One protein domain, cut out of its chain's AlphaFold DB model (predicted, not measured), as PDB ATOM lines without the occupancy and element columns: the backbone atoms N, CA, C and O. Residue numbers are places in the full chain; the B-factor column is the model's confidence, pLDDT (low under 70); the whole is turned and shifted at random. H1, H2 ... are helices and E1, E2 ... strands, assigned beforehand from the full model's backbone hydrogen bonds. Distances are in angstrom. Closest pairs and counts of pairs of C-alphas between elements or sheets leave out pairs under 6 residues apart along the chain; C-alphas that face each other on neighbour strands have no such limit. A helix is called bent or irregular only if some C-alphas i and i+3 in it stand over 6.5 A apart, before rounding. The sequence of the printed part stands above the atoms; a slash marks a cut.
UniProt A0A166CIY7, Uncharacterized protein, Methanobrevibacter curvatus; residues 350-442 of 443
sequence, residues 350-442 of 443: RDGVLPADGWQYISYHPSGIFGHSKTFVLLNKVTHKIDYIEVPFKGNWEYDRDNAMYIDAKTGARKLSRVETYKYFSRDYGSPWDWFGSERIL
ATOM      1  N   ARG A 350     255.292 198.041 349.966       64.56
ATOM      2  CA  ARG A 350     254.056 198.249 349.200       64.56
ATOM      3  C   ARG A 350     253.052 199.079 349.997       64.56
ATOM      4  O   ARG A 350     252.579 200.093 349.492       64.56
ATOM      5  N   ASP A 351     252.774 198.674 351.231       64.06
ATOM      6  CA  ASP A 351     251.744 199.284 352.072       64.06
ATOM      7  C   ASP A 351     252.132 200.698 352.534       64.06
ATOM      8  O   ASP A 351     251.261 201.549 352.716       64.06
ATOM      9  N   GLY A 352     253.431 200.967 352.708       48.31
ATOM     10  CA  GLY A 352     253.939 202.265 353.161       48.31
ATOM     11  C   GLY A 352     254.260 203.273 352.052       48.31
ATOM     12  O   GLY A 352     254.337 204.470 352.336       48.31
ATOM     13  N   VAL A 353     254.482 202.822 350.812       46.88
ATOM     14  CA  VAL A 353     255.072 203.657 349.745       46.88
ATOM     15  C   VAL A 353     254.248 203.670 348.457       46.88
ATOM     16  O   VAL A 353     254.236 204.690 347.764       46.88
ATOM     17  N   LEU A 354     253.564 202.575 348.105       45.31
ATOM     18  CA  LEU A 354     252.836 202.486 346.838       45.31
ATOM     19  C   LEU A 354     251.366 202.904 346.997       45.31
ATOM     20  O   LEU A 354     250.681 202.409 347.898       45.31
ATOM     21  N   PRO A 355     250.833 203.752 346.096       66.50
ATOM     22  CA  PRO A 355     249.396 203.975 346.025       66.50
ATOM     23  C   PRO A 355     248.675 202.666 345.663       66.50
ATOM     24  O   PRO A 355     249.254 201.765 345.051       66.50
ATOM     25  N   ALA A 356     247.410 202.538 346.073       69.56
ATOM     26  CA  ALA A 356     246.641 201.294 345.962       69.56
ATOM     27  C   ALA A 356     246.549 200.765 344.516       69.56
ATOM     28  O   ALA A 356     246.559 199.558 344.282       69.56
ATOM     29  N   ASP A 357     246.538 201.663 343.534       66.62
ATOM     30  CA  ASP A 357     246.560 201.367 342.100       66.62
ATOM     31  C   ASP A 357     247.933 200.906 341.569       66.62
ATOM     32  O   ASP A 357     248.086 200.743 340.363       66.62
ATOM     33  N   GLY A 358     248.931 200.707 342.437       49.75
ATOM     34  CA  GLY A 358     250.223 200.081 342.131       49.75
ATOM     35  C   GLY A 358     250.394 198.676 342.723       49.75
ATOM     36  O   GLY A 358     251.377 197.995 342.423       49.75
ATOM     37  N   TRP A 359     249.455 198.214 343.553       64.56
ATOM     38  CA  TRP A 359     249.570 196.940 344.276       64.56
ATOM     39  C   TRP A 359     249.503 195.710 343.359       64.56
ATOM     40  O   TRP A 359     250.059 194.670 343.694       64.56
ATOM     41  N   GLN A 360     248.903 195.829 342.172       55.03
ATOM     42  CA  GLN A 360     248.821 194.764 341.162       55.03
ATOM     43  C   GLN A 360     250.176 194.330 340.590       55.03
ATOM     44  O   GLN A 360     250.258 193.293 339.933       55.03
ATOM     45  N   TYR A 361     251.229 195.127 340.784       53.25
ATOM     46  CA  TYR A 361     252.583 194.790 340.339       53.25
ATOM     47  C   TYR A 361     253.371 193.988 341.377       53.25
ATOM     48  O   TYR A 361     254.492 193.565 341.097       53.25
ATOM     49  N   ILE A 362     252.795 193.773 342.560       54.97
ATOM     50  CA  ILE A 362     253.424 193.042 343.651       54.97
ATOM     51  C   ILE A 362     252.817 191.643 343.703       54.97
ATOM     52  O   ILE A 362     251.631 191.482 343.957       54.97
ATOM     53  N   SER A 363     253.637 190.628 343.430       54.94
ATOM     54  CA  SER A 363     253.220 189.220 343.419       54.94
ATOM     55  C   SER A 363     253.192 188.576 344.806       54.94
ATOM     56  O   SER A 363     252.631 187.490 344.961       54.94
ATOM     57  N   TYR A 364     253.818 189.213 345.799       61.16
ATOM     58  CA  TYR A 364     253.856 188.733 347.174       61.16
ATOM     59  C   TYR A 364     252.754 189.396 348.006       61.16
ATOM     60  O   TYR A 364     252.626 190.620 348.022       61.16
ATOM     61  N   HIS A 365     251.985 188.577 348.717       68.06
ATOM     62  CA  HIS A 365     250.858 189.007 349.535       68.06
ATOM     63  C   HIS A 365     251.022 188.475 350.966       68.06
ATOM     64  O   HIS A 365     251.561 187.377 351.141       68.06
ATOM     65  N   PRO A 366     250.566 189.222 351.984       67.75
ATOM     66  CA  PRO A 366     250.720 188.836 353.377       67.75
ATOM     67  C   PRO A 366     250.067 187.481 353.684       67.75
ATOM     68  O   PRO A 366     249.094 187.054 353.045       67.75
ATOM     69  N   SER A 367     250.653 186.776 354.655       63.09
ATOM     70  CA  SER A 367     250.298 185.396 354.987       63.09
ATOM     71  C   SER A 367     249.861 185.228 356.443       63.09
ATOM     72  O   SER A 367     250.196 186.015 357.330       63.09
ATOM     73  N   GLY A 368     249.129 184.140 356.707       55.62
ATOM     74  CA  GLY A 368     248.655 183.802 358.050       55.62
ATOM     75  C   GLY A 368     249.754 183.331 359.009       55.62
ATOM     76  O   GLY A 368     249.485 183.210 360.201       55.62
ATOM     77  N   ILE A 369     250.980 183.095 358.522       51.44
ATOM     78  CA  ILE A 369     252.103 182.534 359.296       51.44
ATOM     79  C   ILE A 369     252.539 183.473 360.437       51.44
ATOM     80  O   ILE A 369     252.928 182.995 361.499       51.44
ATOM     81  N   PHE A 370     252.388 184.791 360.270       53.78
ATOM     82  CA  PHE A 370     252.654 185.787 361.320       53.78
ATOM     83  C   PHE A 370     251.390 186.478 361.853       53.78
ATOM     84  O   PHE A 370     251.463 187.516 362.505       53.78
ATOM     85  N   GLY A 371     250.214 185.900 361.591       56.75
ATOM     86  CA  GLY A 371     248.950 186.390 362.143       56.75
ATOM     87  C   GLY A 371     248.464 187.730 361.575       56.75
ATOM     88  O   GLY A 371     247.650 188.386 362.221       56.75
ATOM     89  N   HIS A 372     248.929 188.145 360.390       66.38
ATOM     90  CA  HIS A 372     248.586 189.446 359.803       66.38
ATOM     91  C   HIS A 372     247.282 189.417 358.988       66.38
ATOM     92  O   HIS A 372     246.360 190.188 359.265       66.38
ATOM     93  N   SER A 373     247.160 188.515 358.012       75.50
ATOM     94  CA  SER A 373     245.975 188.409 357.148       75.50
ATOM     95  C   SER A 373     245.901 187.060 356.419       75.50
ATOM     96  O   SER A 373     246.883 186.322 356.329       75.50
ATOM     97  N   LYS A 374     244.723 186.720 355.888       78.88
ATOM     98  CA  LYS A 374     244.532 185.638 354.916       78.88
ATOM     99  C   LYS A 374     244.451 186.225 353.514       78.88
ATOM    100  O   LYS A 374     243.624 187.096 353.259       78.88
ATOM    101  N   THR A 375     245.238 185.669 352.598       76.12
ATOM    102  CA  THR A 375     245.137 185.977 351.169       76.12
ATOM    103  C   THR A 375     244.387 184.869 350.425       76.12
ATOM    104  O   THR A 375     244.763 183.694 350.476       76.12
ATOM    105  N   PHE A 376     243.328 185.253 349.716       76.00
ATOM    106  CA  PHE A 376     242.577 184.423 348.780       76.00
ATOM    107  C   PHE A 376     243.007 184.739 347.352       76.00
ATOM    108  O   PHE A 376     243.155 185.902 346.987       76.00
ATOM    109  N   VAL A 377     243.172 183.701 346.537       67.69
ATOM    110  CA  VAL A 377     243.610 183.831 345.142       67.69
ATOM    111  C   VAL A 377     242.444 183.477 344.229       67.69
ATOM    112  O   VAL A 377     241.870 182.391 344.345       67.69
ATOM    113  N   LEU A 378     242.103 184.388 343.320       73.69
ATOM    114  CA  LEU A 378     240.948 184.297 342.433       73.69
ATOM    115  C   LEU A 378     241.398 184.252 340.974       73.69
ATOM    116  O   LEU A 378     242.179 185.088 340.532       73.69
ATOM    117  N   LEU A 379     240.866 183.312 340.192       72.25
ATOM    118  CA  LEU A 379     241.003 183.353 338.736       72.25
ATOM    119  C   LEU A 379     239.821 184.123 338.143       72.25
ATOM    120  O   LEU A 379     238.687 183.646 338.154       72.25
ATOM    121  N   ASN A 380     240.083 185.298 337.581       70.69
ATOM    122  CA  ASN A 380     239.065 186.088 336.911       70.69
ATOM    123  C   ASN A 380     238.694 185.435 335.571       70.69
ATOM    124  O   ASN A 380     239.466 185.456 334.613       70.69
ATOM    125  N   LYS A 381     237.496 184.851 335.488       70.44
ATOM    126  CA  LYS A 381     237.021 184.108 334.307       70.44
ATOM    127  C   LYS A 381     236.878 184.942 333.033       70.44
ATOM    128  O   LYS A 381     236.854 184.366 331.953       70.44
ATOM    129  N   VAL A 382     236.767 186.267 333.147       74.50
ATOM    130  CA  VAL A 382     236.596 187.168 331.995       74.50
ATOM    131  C   VAL A 382     237.948 187.623 331.458       74.50
ATOM    132  O   VAL A 382     238.157 187.676 330.250       74.50
ATOM    133  N   THR A 383     238.876 187.970 332.350       72.31
ATOM    134  CA  THR A 383     240.190 188.499 331.958       72.31
ATOM    135  C   THR A 383     241.280 187.430 331.892       72.31
ATOM    136  O   THR A 383     242.360 187.717 331.379       72.31
ATOM    137  N   HIS A 384     241.007 186.229 332.411       70.56
ATOM    138  CA  HIS A 384     241.955 185.128 332.614       70.56
ATOM    139  C   HIS A 384     243.194 185.510 333.439       70.56
ATOM    140  O   HIS A 384     244.241 184.872 333.329       70.56
ATOM    141  N   LYS A 385     243.081 186.549 334.273       66.44
ATOM    142  CA  LYS A 385     244.135 186.987 335.193       66.44
ATOM    143  C   LYS A 385     243.847 186.550 336.627       66.44
ATOM    144  O   LYS A 385     242.723 186.176 336.955       66.44
ATOM    145  N   ILE A 386     244.889 186.577 337.454       68.75
ATOM    146  CA  ILE A 386     244.804 186.257 338.876       68.75
ATOM    147  C   ILE A 386     244.579 187.546 339.663       68.75
ATOM    148  O   ILE A 386     245.439 188.421 339.634       68.75
ATOM    149  N   ASP A 387     243.456 187.616 340.368       77.12
ATOM    150  CA  ASP A 387     243.130 188.666 341.329       77.12
ATOM    151  C   ASP A 387     243.319 188.121 342.757       77.12
ATOM    152  O   ASP A 387     243.325 186.904 342.977       77.12
ATOM    153  N   TYR A 388     243.445 189.008 343.742       81.06
ATOM    154  CA  TYR A 388     243.667 188.620 345.139       81.06
ATOM    155  C   TYR A 388     242.661 189.283 346.074       81.06
ATOM    156  O   TYR A 388     242.196 190.391 345.816       81.06
ATOM    157  N   ILE A 389     242.340 188.617 347.184       84.56
ATOM    158  CA  ILE A 389     241.657 189.242 348.318       84.56
ATOM    159  C   ILE A 389     242.501 189.056 349.569       84.56
ATOM    160  O   ILE A 389     242.691 187.930 350.013       84.56
ATOM    161  N   GLU A 390     242.947 190.152 350.165       87.75
ATOM    162  CA  GLU A 390     243.644 190.156 351.451       87.75
ATOM    163  C   GLU A 390     242.659 190.509 352.565       87.75
ATOM    164  O   GLU A 390     241.958 191.518 352.485       87.75
ATOM    165  N   VAL A 391     242.584 189.677 353.605       86.88
ATOM    166  CA  VAL A 391     241.639 189.830 354.718       86.88
ATOM    167  C   VAL A 391     242.398 189.790 356.038       86.88
ATOM    168  O   VAL A 391     242.843 188.711 356.439       86.88
ATOM    169  N   PRO A 392     242.578 190.931 356.723       87.81
ATOM    170  CA  PRO A 392     243.273 190.975 358.006       87.81
ATOM    171  C   PRO A 392     242.587 190.123 359.078       87.81
ATOM    172  O   PRO A 392     241.393 189.837 358.991       87.81
ATOM    173  N   PHE A 393     243.332 189.740 360.113       83.31
ATOM    174  CA  PHE A 393     242.760 189.129 361.313       83.31
ATOM    175  C   PHE A 393     242.558 190.172 362.414       83.31
ATOM    176  O   PHE A 393     243.398 191.045 362.612       83.31
ATOM    177  N   LYS A 394     241.501 190.029 363.223       83.00
ATOM    178  CA  LYS A 394     241.252 190.888 364.403       83.00
ATOM    179  C   LYS A 394     242.156 190.580 365.611       83.00
ATOM    180  O   LYS A 394     241.922 191.086 366.705       83.00
ATOM    181  N   GLY A 395     243.163 189.720 365.441       74.12
ATOM    182  CA  GLY A 395     244.052 189.243 366.508       74.12
ATOM    183  C   GLY A 395     243.599 187.954 367.210       74.12
ATOM    184  O   GLY A 395     244.316 187.444 368.064       74.12
ATOM    185  N   ASN A 396     242.443 187.392 366.843       75.38
ATOM    186  CA  ASN A 396     241.862 186.173 367.429       75.38
ATOM    187  C   ASN A 396     241.386 185.161 366.362       75.38
ATOM    188  O   ASN A 396     240.413 184.443 366.585       75.38
ATOM    189  N   TRP A 397     242.047 185.123 365.198       75.06
ATOM    190  CA  TRP A 397     241.681 184.314 364.019       75.06
ATOM    191  C   TRP A 397     240.327 184.652 363.367       75.06
ATOM    192  O   TRP A 397     239.995 184.068 362.336       75.06
ATOM    193  N   GLU A 398     239.564 185.612 363.894       85.50
ATOM    194  CA  GLU A 398     238.392 186.169 363.213       85.50
ATOM    195  C   GLU A 398     238.836 187.079 362.062       85.50
ATOM    196  O   GLU A 398     239.737 187.912 362.221       85.50
ATOM    197  N   TYR A 399     238.190 186.940 360.906       87.00
ATOM    198  CA  TYR A 399     238.437 187.798 359.756       87.00
ATOM    199  C   TYR A 399     237.903 189.210 359.990       87.00
ATOM    200  O   TYR A 399     236.716 189.432 360.248       87.00
ATOM    201  N   ASP A 400     238.768 190.197 359.794       90.56
ATOM    202  CA  ASP A 400     238.398 191.599 359.703       90.56
ATOM    203  C   ASP A 400     237.906 191.931 358.287       90.56
ATOM    204  O   ASP A 400     238.576 192.564 357.467       90.56
ATOM    205  N   ARG A 401     236.688 191.470 357.989       89.69
ATOM    206  CA  ARG A 401     236.020 191.708 356.700       89.69
ATOM    207  C   ARG A 401     235.830 193.193 356.390       89.69
ATOM    208  O   ARG A 401     235.714 193.548 355.220       89.69
ATOM    209  N   ASP A 402     235.794 194.045 357.412       90.62
ATOM    210  CA  ASP A 402     235.622 195.485 357.249       90.62
ATOM    211  C   ASP A 402     236.905 196.162 356.750       90.62
ATOM    212  O   ASP A 402     236.846 197.314 356.331       90.62
ATOM    213  N   ASN A 403     238.041 195.456 356.733       90.12
ATOM    214  CA  ASN A 403     239.321 195.908 356.182       90.12
ATOM    215  C   ASN A 403     239.854 195.000 355.062       90.12
ATOM    216  O   ASN A 403     241.032 195.060 354.721       90.12
ATOM    217  N   ALA A 404     238.981 194.196 354.450       90.44
ATOM    218  CA  ALA A 404     239.346 193.359 353.316       90.44
ATOM    219  C   ALA A 404     239.642 194.192 352.054       90.44
ATOM    220  O   ALA A 404     238.890 195.106 351.697       90.44
ATOM    221  N   MET A 405     240.704 193.824 351.342       90.44
ATOM    222  CA  MET A 405     241.158 194.476 350.115       90.44
ATOM    223  C   MET A 405     241.052 193.515 348.936       90.44
ATOM    224  O   MET A 405     241.549 192.399 349.007       90.44
ATOM    225  N   TYR A 406     240.422 193.952 347.848       89.88
ATOM    226  CA  TYR A 406     240.445 193.282 346.548       89.88
ATOM    227  C   TYR A 406     241.535 193.897 345.687       89.88
ATOM    228  O   TYR A 406     241.563 195.115 345.532       89.88
ATOM    229  N   ILE A 407     242.389 193.074 345.097       83.88
ATOM    230  CA  ILE A 407     243.496 193.499 344.246       83.88
ATOM    231  C   ILE A 407     243.233 192.952 342.850       83.88
ATOM    232  O   ILE A 407     243.355 191.752 342.601       83.88
ATOM    233  N   ASP A 408     242.832 193.849 341.957       82.88
ATOM    234  CA  ASP A 408     242.546 193.554 340.562       82.88
ATOM    235  C   ASP A 408     243.835 193.597 339.737       82.88
ATOM    236  O   ASP A 408     244.586 194.575 339.772       82.88
ATOM    237  N   ALA A 409     244.065 192.571 338.922       68.25
ATOM    238  CA  ALA A 409     245.275 192.420 338.116       68.25
ATOM    239  C   ALA A 409     245.475 193.486 337.017       68.25
ATOM    240  O   ALA A 409     246.441 193.417 336.244       68.25
ATOM    241  N   LYS A 410     244.532 194.417 336.843       71.31
ATOM    242  CA  LYS A 410     244.622 195.532 335.889       71.31
ATOM    243  C   LYS A 410     244.486 196.894 336.553       71.31
ATOM    244  O   LYS A 410     245.124 197.831 336.090       71.31
ATOM    245  N   THR A 411     243.630 197.005 337.558       76.94
ATOM    246  CA  THR A 411     243.192 198.290 338.118       76.94
ATOM    247  C   THR A 411     243.676 198.528 339.547       76.94
ATOM    248  O   THR A 411     243.469 199.617 340.074       76.94
ATOM    249  N   GLY A 412     244.376 197.555 340.142       75.44
ATOM    250  CA  GLY A 412     244.987 197.678 341.461       75.44
ATOM    251  C   GLY A 412     244.027 197.398 342.610       75.44
ATOM    252  O   GLY A 412     243.051 196.659 342.465       75.44
ATOM    253  N   ALA A 413     244.348 197.918 343.788       84.75
ATOM    254  CA  ALA A 413     243.673 197.569 345.026       84.75
ATOM    255  C   ALA A 413     242.488 198.492 345.345       84.75
ATOM    256  O   ALA A 413     242.560 199.715 345.228       84.75
ATOM    257  N   ARG A 414     241.398 197.899 345.833       91.31
ATOM    258  CA  ARG A 414     240.244 198.604 346.399       91.31
ATOM    259  C   ARG A 414     239.719 197.892 347.635       91.31
ATOM    260  O   ARG A 414     239.834 196.677 347.768       91.31
ATOM    261  N   LYS A 415     239.049 198.640 348.501       92.38
ATOM    262  CA  LYS A 415     238.384 198.081 349.676       92.38
ATOM    263  C   LYS A 415     237.112 197.321 349.279       92.38
ATOM    264  O   LYS A 415     236.344 197.789 348.435       92.38
ATOM    265  N   LEU A 416     236.887 196.160 349.889       90.75
ATOM    266  CA  LEU A 416     235.633 195.415 349.778       90.75
ATOM    267  C   LEU A 416     234.656 195.864 350.861       90.75
ATOM    268  O   LEU A 416     235.044 196.144 351.995       90.75
ATOM    269  N   SER A 417     233.365 195.888 350.531       91.94
ATOM    270  CA  SER A 417     232.341 195.978 351.577       91.94
ATOM    271  C   SER A 417     232.178 194.627 352.269       91.94
ATOM    272  O   SER A 417     232.323 193.574 351.643       91.94
ATOM    273  N   ARG A 418     231.773 194.637 353.542       88.94
ATOM    274  CA  ARG A 418     231.510 193.408 354.301       88.94
ATOM    275  C   ARG A 418     230.577 192.447 353.561       88.94
ATOM    276  O   ARG A 418     230.877 191.265 353.455       88.94
ATOM    277  N   VAL A 419     229.480 192.951 352.990       89.62
ATOM    278  CA  VAL A 419     228.514 192.139 352.222       89.62
ATOM    279  C   VAL A 419     229.157 191.531 350.975       89.62
ATOM    280  O   VAL A 419     228.874 190.392 350.615       89.62
ATOM    281  N   GLU A 420     230.051 192.270 350.322       88.19
ATOM    282  CA  GLU A 420     230.754 191.803 349.131       88.19
ATOM    283  C   GLU A 420     231.726 190.661 349.442       88.19
ATOM    284  O   GLU A 420     231.805 189.716 348.662       88.19
ATOM    285  N   THR A 421     232.390 190.678 350.604       87.25
ATOM    286  CA  THR A 421     233.303 189.590 351.003       87.25
ATOM    287  C   THR A 421     232.614 188.217 351.067       87.25
ATOM    288  O   THR A 421     233.224 187.207 350.718       87.25
ATOM    289  N   TYR A 422     231.323 188.164 351.419       85.88
ATOM    290  CA  TYR A 422     230.545 186.915 351.464       85.88
ATOM    291  C   TYR A 422     230.286 186.293 350.088       85.88
ATOM    292  O   TYR A 422     229.938 185.116 350.013       85.88
ATOM    293  N   LYS A 423     230.486 187.039 348.995       84.44
ATOM    294  CA  LYS A 423     230.441 186.480 347.634       84.44
ATOM    295  C   LYS A 423     231.653 185.601 347.329       84.44
ATOM    296  O   LYS A 423     231.583 184.783 346.421       84.44
ATOM    297  N   TYR A 424     232.749 185.794 348.061       80.50
ATOM    298  CA  TYR A 424     234.019 185.127 347.807       80.50
ATOM    299  C   TYR A 424     234.309 184.035 348.835       80.50
ATOM    300  O   TYR A 424     234.740 182.953 348.454       80.50
ATOM    301  N   PHE A 425     234.027 184.270 350.117       78.75
ATOM    302  CA  PHE A 425     234.249 183.283 351.174       78.75
ATOM    303  C   PHE A 425     233.206 183.404 352.293       78.75
ATOM    304  O   PHE A 425     232.888 184.497 352.773       78.75
ATOM    305  N   SER A 426     232.681 182.259 352.736       79.25
ATOM    306  CA  SER A 426     231.556 182.170 353.679       79.25
ATOM    307  C   SER A 426     231.960 182.087 355.154       79.25
ATOM    308  O   SER A 426     231.131 182.339 356.022       79.25
ATOM    309  N   ARG A 427     233.218 181.747 355.458       78.25
ATOM    310  CA  ARG A 427     233.711 181.582 356.836       78.25
ATOM    311  C   ARG A 427     234.082 182.921 357.457       78.25
ATOM    312  O   ARG A 427     234.714 183.728 356.794       78.25
ATOM    313  N   ASP A 428     233.747 183.132 358.725       82.00
ATOM    314  CA  ASP A 428     234.136 184.336 359.482       82.00
ATOM    315  C   ASP A 428     235.450 184.172 360.264       82.00
ATOM    316  O   ASP A 428     235.948 185.132 360.844       82.00
ATOM    317  N   TYR A 429     236.037 182.975 360.237       81.69
ATOM    318  CA  TYR A 429     237.263 182.634 360.952       81.69
ATOM    319  C   TYR A 429     238.254 181.925 360.029       81.69
ATOM    320  O   TYR A 429     237.850 181.158 359.145       81.69
ATOM    321  N   GLY A 430     239.543 182.153 360.277       70.06
ATOM    322  CA  GLY A 430     240.631 181.346 359.738       70.06
ATOM    323  C   GLY A 430     240.671 179.951 360.366       70.06
ATOM    324  O   GLY A 430     240.172 179.725 361.468       70.06
ATOM    325  N   SER A 431     241.260 178.998 359.653       65.94
ATOM    326  CA  SER A 431     241.508 177.634 360.112       65.94
ATOM    327  C   SER A 431     243.004 177.380 360.330       65.94
ATOM    328  O   SER A 431     243.834 178.016 359.682       65.94
ATOM    329  N   PRO A 432     243.382 176.387 361.153       55.72
ATOM    330  CA  PRO A 432     244.783 175.985 361.312       55.72
ATOM    331  C   PRO A 432     245.469 175.570 360.001       55.72
ATOM    332  O   PRO A 432     246.685 175.667 359.887       55.72
ATOM    333  N   TRP A 433     244.707 175.140 358.989       50.50
ATOM    334  CA  TRP A 433     245.236 174.785 357.668       50.50
ATOM    335  C   TRP A 433     245.579 176.005 356.807       50.50
ATOM    336  O   TRP A 433     246.307 175.871 355.825       50.50
ATOM    337  N   ASP A 434     245.140 177.203 357.206       55.25
ATOM    338  CA  ASP A 434     245.516 178.457 356.547       55.25
ATOM    339  C   ASP A 434     247.001 178.810 356.736       55.25
ATOM    340  O   ASP A 434     247.499 179.713 356.061       55.25
ATOM    341  N   TRP A 435     247.715 178.060 357.588       45.41
ATOM    342  CA  TRP A 435     249.172 178.091 357.762       45.41
ATOM    343  C   TRP A 435     249.967 177.729 356.502       45.41
ATOM    344  O   TRP A 435     251.082 178.209 356.336       45.41
ATOM    345  N   PHE A 436     249.425 176.894 355.611       40.16
ATOM    346  CA  PHE A 436     250.175 176.352 354.466       40.16
ATOM    347  C   PHE A 436     250.043 177.183 353.175       40.16
ATOM    348  O   PHE A 436     250.441 176.731 352.103       40.16
ATOM    349  N   GLY A 437     249.514 178.408 353.264       48.12
ATOM    350  CA  GLY A 437     249.375 179.328 352.132       48.12
ATOM    351  C   GLY A 437     247.959 179.413 351.548       48.12
ATOM    352  O   GLY A 437     246.984 178.907 352.105       48.12
ATOM    353  N   SER A 438     247.839 180.164 350.448       45.47
ATOM    354  CA  SER A 438     246.583 180.596 349.814       45.47
ATOM    355  C   SER A 438     245.565 179.468 349.596       45.47
ATOM    356  O   SER A 438     245.894 178.453 348.982       45.47
ATOM    357  N   GLU A 439     244.301 179.680 349.986       44.88
ATOM    358  CA  GLU A 439     243.207 178.838 349.484       44.88
ATOM    359  C   GLU A 439     242.872 179.290 348.054       44.88
ATOM    360  O   GLU A 439     242.534 180.455 347.815       44.88
ATOM    361  N   ARG A 440     242.976 178.372 347.085       41.47
ATOM    362  CA  ARG A 440     242.428 178.587 345.741       41.47
ATOM    363  C   ARG A 440     240.918 178.464 345.827       41.47
ATOM    364  O   ARG A 440     240.408 177.363 346.024       41.47
ATOM    365  N   ILE A 441     240.213 179.568 345.612       47.28
ATOM    366  CA  ILE A 441     238.768 179.512 345.432       47.28
ATOM    367  C   ILE A 441     238.490 179.466 343.931       47.28
ATOM    368  O   ILE A 441     238.612 180.462 343.220       47.28
ATOM    369  N   LEU A 442     238.181 178.268 343.437       36.66
ATOM    370  CA  LEU A 442     237.701 178.065 342.074       36.66
ATOM    371  C   LEU A 442     236.202 178.383 342.053       36.66
ATOM    372  O   LEU A 442     235.402 177.557 342.488       36.66
TER     373      LEU A 442
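This is residues 350 to 442 of the 443 residues of an uncharacterized protein of Methanobrevibacter curvatus (UniProt A0A166CIY7). A twisted sheet of five strands runs through the domain, its strands' lines turning by 90 degrees from edge to edge, with four short helices and long loops round it. Four strands, E1 to E4, fold back and forth as a meander, each strand the antiparallel neighbour of the one before; H2 packs at its E4 end, with H1 farther out, and the chain after E4 loops through H3 and H4 to the other edge, where E5 joins E1. The 93 printed residues hold H1, H2, E1, E2, E3, E4, H3, H4 and E5 in that order; the mixed sheet runs E4, E3, E2, E1, E5. The class is mixed, helices and strands, with 44 residues in named elements, under half. The whole is compact, with a radius of gyration of the C-alphas of 12.6 A, and rounded, spanning 32 by 31 by 26 A.

E1, residues 373 to 379, and E2, residues 386 to 392, form an antiparallel hairpin, with N 376 and O 389 2.8 A apart, within hydrogen-bond range. E3, residues 405 to 408, forms an antiparallel hairpin with E2, with N 407 and O 388 at 2.8 A. E4, residues 412 to 415, an edge strand, forms an antiparallel hairpin with E3, with N 414 and O 406 at 2.8 A. At the other edge, E5, residues 439 to 441, is parallel to E1 at 37 degrees; C-alphas 377 and 440 face each other at 5.4 A, but no backbone N and O across this pair are within hydrogen-bond range. H2, residues 356 to 361, is on the sheet at a height of 5.4 A, only just over none of the strands, with 2 of its C-alphas falling on E4; its closest C-alphas to E4 are Asp 357 and Gly 412, 4.1 A apart. H1, residues 350 to 353, is not on the sheet and is close to H2 but not clearly touching, the closest C-alphas being Arg 350 and Trp 359, 6.8 A apart. H3, residues 418 to 421, only grazes the sheet with Thr 421, and H4, residues 432 to 436, only grazes it with residues 433 to 435; H3 and H4 are apart. H2 has 0 of 2 O i to N i+4 pairs within range but 2 of 3 O i to N i+3 pairs, H4 has 0 of 1 and 2 of 2, and H1 and H3 are too short for an i+4 pair.

E1 is 19.7 A long from C-alpha 373 at (245.975, 188.409, 357.148), and E2 19.8 A; E4 is 10.5 A. H2, also 10.5 A, is irregular, with C-alphas 357 and 360 7.0 A apart. E5 ends at C-alpha 441, (238.768, 179.512, 345.432).

The C-alphas farthest apart are Val 382 and Asn 396, 35.8 A. The printed part has no cut; the links H2 to E1 and E2 to E3 are long. The mean pLDDT of the printed part is 71.2, and 39 residues are under 70, among them 350 to 372 and 431 to 442.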